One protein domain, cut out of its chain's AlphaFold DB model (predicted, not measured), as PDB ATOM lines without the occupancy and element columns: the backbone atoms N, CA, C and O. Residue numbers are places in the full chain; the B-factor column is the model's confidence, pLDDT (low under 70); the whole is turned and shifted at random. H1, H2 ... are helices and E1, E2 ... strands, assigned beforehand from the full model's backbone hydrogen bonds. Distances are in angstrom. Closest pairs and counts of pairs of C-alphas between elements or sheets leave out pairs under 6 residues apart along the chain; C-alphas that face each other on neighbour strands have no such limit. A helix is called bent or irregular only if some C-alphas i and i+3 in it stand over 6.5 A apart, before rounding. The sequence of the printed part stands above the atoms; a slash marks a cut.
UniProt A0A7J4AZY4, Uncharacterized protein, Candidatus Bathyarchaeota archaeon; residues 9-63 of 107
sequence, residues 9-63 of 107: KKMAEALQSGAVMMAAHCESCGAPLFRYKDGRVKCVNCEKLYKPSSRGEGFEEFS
ATOM      1  N   LYS A   9       5.562 -39.266 -15.201       90.69
ATOM      2  CA  LYS A   9       5.110 -40.452 -15.936       90.69
ATOM      3  C   LYS A   9       4.872 -40.127 -17.411       90.69
ATOM      4  O   LYS A   9       5.424 -40.808 -18.267       90.69
ATOM      5  N   LYS A  10       4.147 -39.040 -17.710       90.75
ATOM      6  CA  LYS A  10       3.902 -38.619 -19.100       90.75
ATOM      7  C   LYS A  10       5.200 -38.265 -19.839       90.75
ATOM      8  O   LYS A  10       5.337 -38.557 -21.023       90.75
ATOM      9  N   MET A  11       6.175 -37.663 -19.148       92.81
ATOM     10  CA  MET A  11       7.500 -37.387 -19.725       92.81
ATOM     11  C   MET A  11       8.249 -38.678 -20.075       92.81
ATOM     12  O   MET A  11       8.816 -38.783 -21.161       92.81
ATOM     13  N   ALA A  12       8.230 -39.667 -19.178       93.62
ATOM     14  CA  ALA A  12       8.843 -40.968 -19.417       93.62
ATOM     15  C   ALA A  12       8.170 -41.711 -20.584       93.62
ATOM     16  O   ALA A  12       8.867 -42.224 -21.457       93.62
ATOM     17  N   GLU A  13       6.836 -41.706 -20.651       93.81
ATOM     18  CA  GLU A  13       6.061 -42.283 -21.760       93.81
ATOM     19  C   GLU A  13       6.414 -41.620 -23.104       93.81
ATOM     20  O   GLU A  13       6.620 -42.305 -24.108       93.81
ATOM     21  N   ALA A  14       6.568 -40.289 -23.130       94.19
ATOM     22  CA  ALA A  14       6.996 -39.572 -24.331       94.19
ATOM     23  C   ALA A  14       8.393 -40.022 -24.795       94.19
ATOM     24  O   ALA A  14       8.566 -40.356 -25.969       94.19
ATOM     25  N   LEU A  15       9.371 -40.108 -23.888       95.38
ATOM     26  CA  LEU A  15      10.716 -40.602 -24.212       95.38
ATOM     27  C   LEU A  15      10.692 -42.051 -24.720       95.38
ATOM     28  O   LEU A  15      11.329 -42.357 -25.724       95.38
ATOM     29  N   GLN A  16       9.913 -42.928 -24.080       96.06
ATOM     30  CA  GLN A  16       9.752 -44.326 -24.500       96.06
ATOM     31  C   GLN A  16       9.155 -44.451 -25.910       96.06
ATOM     32  O   GLN A  16       9.538 -45.346 -26.661       96.06
ATOM     33  N   SER A  17       8.278 -43.526 -26.319       93.81
ATOM     34  CA  SER A  17       7.741 -43.478 -27.691       93.81
ATOM     35  C   SER A  17       8.781 -43.068 -28.755       93.81
ATOM     36  O   SER A  17       8.528 -43.166 -29.961       93.81
ATOM     37  N   GLY A  18       9.970 -42.633 -28.321       94.50
ATOM     38  CA  GLY A  18      11.028 -42.070 -29.157       94.50
ATOM     39  C   GLY A  18      10.865 -40.572 -29.420       94.50
ATOM     40  O   GLY A  18      11.425 -40.069 -30.393       94.50
ATOM     41  N   ALA A  19      10.086 -39.864 -28.596       96.69
ATOM     42  CA  ALA A  19      10.043 -38.408 -28.638       96.69
ATOM     43  C   ALA A  19      11.327 -37.810 -28.041       96.69
ATOM     44  O   ALA A  19      11.959 -38.390 -27.159       96.69
ATOM     45  N   VAL A  20      11.689 -36.615 -28.499       96.94
ATOM     46  CA  VAL A  20      12.874 -35.879 -28.047       96.94
ATOM     47  C   VAL A  20      12.428 -34.677 -27.225       96.94
ATOM     48  O   VAL A  20      11.597 -33.896 -27.686       96.94
ATOM     49  N   MET A  21      12.980 -34.501 -26.025       95.75
ATOM     50  CA  MET A  21      12.754 -33.295 -25.220       95.75
ATOM     51  C   MET A  21      13.476 -32.101 -25.857       95.75
ATOM     52  O   MET A  21      14.654 -32.192 -26.196       95.75
ATOM     53  N   MET A  22      12.769 -30.992 -26.042       95.00
ATOM     54  CA  MET A  22      13.305 -29.756 -26.610       95.00
ATOM     55  C   MET A  22      13.884 -28.860 -25.511       95.00
ATOM     56  O   MET A  22      13.460 -28.920 -24.361       95.00
ATOM     57  N   ALA A  23      14.790 -27.954 -25.881       92.88
ATOM     58  CA  ALA A  23      15.323 -26.922 -24.985       92.88
ATOM     59  C   ALA A  23      14.328 -25.761 -24.730       92.88
ATOM     60  O   ALA A  23      14.731 -24.630 -24.482       92.88
ATOM     61  N   ALA A  24      13.022 -26.027 -24.822       93.19
ATOM     62  CA  ALA A  24      11.952 -25.043 -24.718       93.19
ATOM     63  C   ALA A  24      10.832 -25.549 -23.803       93.19
ATOM     64  O   ALA A  24      10.619 -26.756 -23.663       93.19
ATOM     65  N   HIS A  25      10.101 -24.612 -23.202       92.75
ATOM     66  CA  HIS A  25       9.032 -24.891 -22.248       92.75
ATOM     67  C   HIS A  25       7.712 -24.288 -22.727       92.75
ATOM     68  O   HIS A  25       7.682 -23.261 -23.394       92.75
ATOM     69  N   CYS A  26       6.612 -24.932 -22.361       91.00
ATOM     70  CA  CYS A  26       5.264 -24.448 -22.601       91.00
ATOM     71  C   CYS A  26       5.018 -23.145 -21.832       91.00
ATOM     72  O   CYS A  26       5.078 -23.142 -20.604       91.00
ATOM     73  N   GLU A  27       4.643 -22.072 -22.524       88.44
ATOM     74  CA  GLU A  27       4.319 -20.781 -21.894       88.44
ATOM     75  C   GLU A  27       3.109 -20.864 -20.948       88.44
ATOM     76  O   GLU A  27       3.034 -20.138 -19.961       88.44
ATOM     77  N   SER A  28       2.172 -21.789 -21.201       87.19
ATOM     78  CA  SER A  28       0.947 -21.918 -20.399       87.19
ATOM     79  C   SER A  28       1.137 -22.650 -19.069       87.19
ATOM     80  O   SER A  28       0.411 -22.383 -18.119       87.19
ATOM     81  N   CYS A  29       2.044 -23.630 -18.997       89.75
ATOM     82  CA  CYS A  29       2.192 -24.457 -17.789       89.75
ATOM     83  C   CYS A  29       3.636 -24.663 -17.326       89.75
ATOM     84  O   CYS A  29       3.847 -25.182 -16.237       89.75
ATOM     85  N   GLY A  30       4.628 -24.261 -18.120       89.19
ATOM     86  CA  GLY A  30       6.051 -24.395 -17.817       89.19
ATOM     87  C   GLY A  30       6.639 -25.783 -18.073       89.19
ATOM     88  O   GLY A  30       7.822 -25.975 -17.813       89.19
ATOM     89  N   ALA A  31       5.857 -26.755 -18.555       91.81
ATOM     90  CA  ALA A  31       6.362 -28.100 -18.832       91.81
ATOM     91  C   ALA A  31       7.282 -28.111 -20.071       91.81
ATOM     92  O   ALA A  31       7.034 -27.338 -20.999       91.81
ATOM     93  N   PRO A  32       8.297 -28.991 -20.139       92.94
ATOM     94  CA  PRO A  32       9.143 -29.121 -21.324       92.94
ATOM     95  C   PRO A  32       8.339 -29.518 -22.567       92.94
ATOM     96  O   PRO A  32       7.401 -30.322 -22.489       92.94
ATOM     97  N   LEU A  33       8.726 -28.974 -23.718       94.94
ATOM     98  CA  LEU A  33       8.179 -29.375 -25.012       94.94
ATOM     99  C   LEU A  33       8.874 -30.637 -25.527       94.94
ATOM    100  O   LEU A  33      10.061 -30.853 -25.288       94.94
ATOM    101  N   PHE A  34       8.135 -31.458 -26.268       96.44
ATOM    102  CA  PHE A  34       8.633 -32.689 -26.875       96.44
ATOM    103  C   PHE A  34       8.337 -32.713 -28.367       96.44
ATOM    104  O   PHE A  34       7.227 -32.385 -28.779       96.44
ATOM    105  N   ARG A  35       9.311 -33.153 -29.166       95.06
ATOM    106  CA  ARG A  35       9.154 -33.435 -30.596       95.06
ATOM    107  C   ARG A  35       8.950 -34.929 -30.811       95.06
ATOM    108  O   ARG A  35       9.812 -35.718 -30.431       95.06
ATOM    109  N   TYR A  36       7.846 -35.303 -31.442       93.38
ATOM    110  CA  TYR A  36       7.504 -36.690 -31.753       93.38
ATOM    111  C   TYR A  36       8.041 -37.107 -33.130       93.38
ATOM    112  O   TYR A  36       8.526 -36.281 -33.903       93.38
ATOM    113  N   LYS A  37       7.974 -38.408 -33.439       88.38
ATOM    114  CA  LYS A  37       8.492 -38.986 -34.696       88.38
ATOM    115  C   LYS A  37       7.817 -38.439 -35.954       88.38
ATOM    116  O   LYS A  37       8.425 -38.426 -37.015       88.38
ATOM    117  N   ASP A  38       6.580 -37.977 -35.826       82.38
ATOM    118  CA  ASP A  38       5.835 -37.307 -36.895       82.38
ATOM    119  C   ASP A  38       6.259 -35.839 -37.109       82.38
ATOM    120  O   ASP A  38       5.693 -35.147 -37.952       82.38
ATOM    121  N   GLY A  39       7.243 -35.356 -36.344       86.69
ATOM    122  CA  GLY A  39       7.762 -33.995 -36.407       86.69
ATOM    123  C   GLY A  39       6.985 -32.981 -35.568       86.69
ATOM    124  O   GLY A  39       7.454 -31.853 -35.418       86.69
ATOM    125  N   ARG A  40       5.843 -33.353 -34.974       88.69
ATOM    126  CA  ARG A  40       5.030 -32.430 -34.173       88.69
ATOM    127  C   ARG A  40       5.708 -32.126 -32.844       88.69
ATOM    128  O   ARG A  40       6.199 -33.031 -32.165       88.69
ATOM    129  N   VAL A  41       5.690 -30.853 -32.450       93.44
ATOM    130  CA  VAL A  41       6.155 -30.407 -31.133       93.44
ATOM    131  C   VAL A  41       4.953 -30.135 -30.243       93.44
ATOM    132  O   VAL A  41       4.066 -29.370 -30.613       93.44
ATOM    133  N   LYS A  42       4.901 -30.784 -29.080       93.06
ATOM    134  CA  LYS A  42       3.756 -30.763 -28.166       93.06
ATOM    135  C   LYS A  42       4.210 -30.597 -26.721       93.06
ATOM    136  O   LYS A  42       5.241 -31.132 -26.310       93.06
ATOM    137  N   CYS A  43       3.412 -29.896 -25.924       92.94
ATOM    138  CA  CYS A  43       3.549 -29.917 -24.474       92.94
ATOM    139  C   CYS A  43       3.033 -31.247 -23.915       92.94
ATOM    140  O   CYS A  43       1.867 -31.596 -24.094       92.94
ATOM    141  N   VAL A  44       3.867 -31.963 -23.163       90.81
ATOM    142  CA  VAL A  44       3.497 -33.271 -22.598       90.81
ATOM    143  C   VAL A  44       2.399 -33.185 -21.523       90.81
ATOM    144  O   VAL A  44       1.741 -34.174 -21.208       90.81
ATOM    145  N   ASN A  45       2.198 -31.998 -20.943       90.06
ATOM    146  CA  ASN A  45       1.254 -31.791 -19.851       90.06
ATOM    147  C   ASN A  45      -0.121 -31.313 -20.341       90.06
ATOM    148  O   ASN A  45      -1.118 -31.981 -20.081       90.06
ATOM    149  N   CYS A  46      -0.166 -30.176 -21.045       89.50
ATOM    150  CA  CYS A  46      -1.407 -29.548 -21.520       89.50
ATOM    151  C   CYS A  46      -1.744 -29.859 -22.981       89.50
ATOM    152  O   CYS A  46      -2.755 -29.390 -23.486       89.50
ATOM    153  N   GLU A  47      -0.891 -30.618 -23.664       88.00
ATOM    154  CA  GLU A  47      -1.159 -31.165 -24.989       88.00
ATOM    155  C   GLU A  47      -1.247 -30.169 -26.157       88.00
ATOM    156  O   GLU A  47      -1.494 -30.563 -27.295       88.00
ATOM    157  N   LYS A  48      -0.930 -28.901 -25.908       88.81
ATOM    158  CA  LYS A  48      -0.835 -27.863 -26.936       88.81
ATOM    159  C   LYS A  48       0.313 -28.122 -27.914       88.81
ATOM    160  O   LYS A  48       1.386 -28.567 -27.497       88.81
ATOM    161  N   LEU A  49       0.084 -27.817 -29.193       88.81
ATOM    162  CA  LEU A  49       1.082 -27.910 -30.259       88.81
ATOM    163  C   LEU A  49       1.851 -26.599 -30.425       88.81
ATOM    164  O   LEU A  49       1.324 -25.512 -30.198       88.81
ATOM    165  N   TYR A  50       3.082 -26.730 -30.902       91.62
ATOM    166  CA  TYR A  50       4.016 -25.634 -31.093       91.62
ATOM    167  C   TYR A  50       4.679 -25.704 -32.470       91.62
ATOM    168  O   TYR A  50       5.008 -26.793 -32.951       91.62
ATOM    169  N   LYS A  51       4.921 -24.540 -33.075       89.44
ATOM    170  CA  LYS A  51       5.717 -24.367 -34.301       89.44
ATOM    171  C   LYS A  51       7.026 -23.637 -33.989       89.44
ATOM    172  O   LYS A  51       7.087 -22.913 -32.993       89.44
ATOM    173  N   PRO A  52       8.081 -23.819 -34.802       88.81
ATOM    174  CA  PRO A  52       9.275 -22.986 -34.707       88.81
ATOM    175  C   PRO A  52       8.893 -21.509 -34.792       88.81
ATOM    176  O   PRO A  52       8.071 -21.139 -35.633       88.81
ATOM    177  N   SER A  53       9.467 -20.674 -33.926       87.31
ATOM    178  CA  SER A  53       9.170 -19.247 -33.981       87.31
ATOM    179  C   SER A  53       9.660 -18.640 -35.292       87.31
ATOM    180  O   SER A  53      10.792 -18.872 -35.726       87.31
ATOM    181  N   SER A  54       8.833 -17.777 -35.877       82.62
ATOM    182  CA  SER A  54       9.211 -16.935 -37.021       82.62
ATOM    183  C   SER A  54      10.418 -16.027 -36.737       82.62
ATOM    184  O   SER A  54      11.084 -15.575 -37.664       82.62
ATOM    185  N   ARG A  55      10.728 -15.786 -35.455       81.56
ATOM    186  CA  ARG A  55      11.851 -14.954 -34.997       81.56
ATOM    187  C   ARG A  55      13.175 -15.716 -34.878       81.56
ATOM    188  O   ARG A  55      14.165 -15.131 -34.458       81.56
ATOM    189  N   GLY A  56      13.201 -16.999 -35.242       74.94
ATOM    190  CA  GLY A  56      14.414 -17.821 -35.291       74.94
ATOM    191  C   GLY A  56      14.813 -18.472 -33.964       74.94
ATOM    192  O   GLY A  56      15.580 -19.430 -33.978       74.94
ATOM    193  N   GLU A  57      14.256 -18.029 -32.835       79.81
ATOM    194  CA  GLU A  57      14.535 -18.603 -31.517       79.81
ATOM    195  C   GLU A  57      13.264 -19.157 -30.863       79.81
ATOM    196  O   GLU A  57      12.261 -18.463 -30.704       79.81
ATOM    197  N   GLY A  58      13.321 -20.425 -30.452       84.19
ATOM    198  CA  GLY A  58      12.275 -21.060 -29.656       84.19
ATOM    199  C   GLY A  58      11.053 -21.531 -30.447       84.19
ATOM    200  O   GLY A  58      11.115 -21.862 -31.634       84.19
ATOM    201  N   PHE A  59       9.937 -21.623 -29.732       88.62
ATOM    202  CA  PHE A  59       8.689 -22.199 -30.210       88.62
ATOM    203  C   PHE A  59       7.528 -21.288 -29.841       88.62
ATOM    204  O   PHE A  59       7.456 -20.817 -28.712       88.62
ATOM    205  N   GLU A  60       6.603 -21.098 -30.773       90.12
ATOM    206  CA  GLU A  60       5.360 -20.361 -30.554       90.12
ATOM    207  C   GLU A  60       4.176 -21.335 -30.608       90.12
ATOM    208  O   GLU A  60       4.173 -22.302 -31.380       90.12
ATOM    209  N   GLU A  61       3.191 -21.132 -29.732       88.19
ATOM    210  CA  GLU A  61       1.978 -21.953 -29.705       88.19
ATOM    211  C   GLU A  61       1.192 -21.755 -31.009       88.19
ATOM    212  O   GLU A  61       1.077 -20.637 -31.516       88.19
ATOM    213  N   PHE A  62       0.632 -22.833 -31.562       84.94
ATOM    214  CA  PHE A  62      -0.329 -22.693 -32.653       84.94
ATOM    215  C   PHE A  62      -1.585 -21.970 -32.159       84.94
ATOM    216  O   PHE A  62      -2.164 -22.349 -31.142       84.94
ATOM    217  N   SER A  63      -2.071 -20.979 -32.909       80.06
ATOM    218  CA  SER A  63      -3.414 -20.452 -32.654       80.06
ATOM    219  C   SER A  63      -4.480 -21.524 -32.942       80.06
ATOM    220  O   SER A  63      -4.240 -22.430 -33.748       80.06
TER     221      SER A  63
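Overview. This is residues 9 to 63 of the 107 residues of an uncharacterized protein of Candidatus Bathyarchaeota archaeon (UniProt A0A7J4AZY4). A small five-stranded antiparallel sheet is curled like part of a barrel and bent back on itself, so that the leaf E1 E2 faces the leaf E4 E5 with E3 as the hinge. A single short helix, H1, lies at one end of the longest axis and only grazes the sheet, while the loop between E4 and E5 lies at the other end. The printed part has 55 residues, with one named helix and five named strands in the order H1 E1 E2 E3 E4 E5 along the chain; the sheet's order is E1 - E2 - E3 - E4 - E5, and the class is mixed, helices and strands. The whole is compact, with a radius of gyration of the C-alphas of 10.5 A and spans of 31 by 22 by 19 A.

Along the chain. E1, the longest strand, holds residues 20 to 25 and measures 13.0 A from first to last C-alpha, beginning at C-alpha 20 (12.874, -35.879, -28.047). E2 is residues 32 to 35, 10.2 A; E3 is residues 41 to 43, 7.2 A; E4 is residues 49 to 52, 10.5 A. E5 is residues 59 to 61, 6.7 A, ending at C-alpha 61 (1.978, -21.953, -29.705). H1 is residues 9 to 16, 10.5 A, beginning at C-alpha 9 (5.110, -40.452, -15.936).

Arrangement. The strands form a meander, each the antiparallel neighbour of the one before, and each successive pair is a hairpin. E1 and E2 run at 138 degrees between their directions, with N 20 and O 35 at 2.8 A and N 33 and O 24 at 2.9 A, within hydrogen-bond range. E2 and E3, at 149 degrees, have N 34 and O 42 at 2.9 A. E3 and E4, at 133 degrees, have N 50 and O 41 at 2.8 A. E4 and E5, at 140 degrees, have N 51 and O 60 at 2.9 A. The pairing of E4 is staggered: residues 49 to 50 pair with E3 and residues 50 to 52 with E5. The sheet is a folded sheet, one sheet bent back into two leaves, with 13 pairs of C-alphas within 11 A between E1 E2 and E4 E5. The closest C-alphas of the edge strands E1 and E5, those of Ala 24 and Phe 59, are 7.0 A apart. E1 and E4 are apart, as are E2 and E5. H1 is on the sheet but only grazes it, with its residues 11 to 15; its closest C-alphas to E2 are those of Ala 14 and Phe 34, 7.5 A. In H1 every O i to N i+4 pair is within hydrogen-bond range.

Size, cuts and confidence. The C-alphas farthest apart, those of Lys 9 and Arg 55, are 32.5 A apart. The sheet is strongly twisted. The printed part has no cut and no long link. The mean pLDDT of the printed part is 90.2, and no printed residue is under 70.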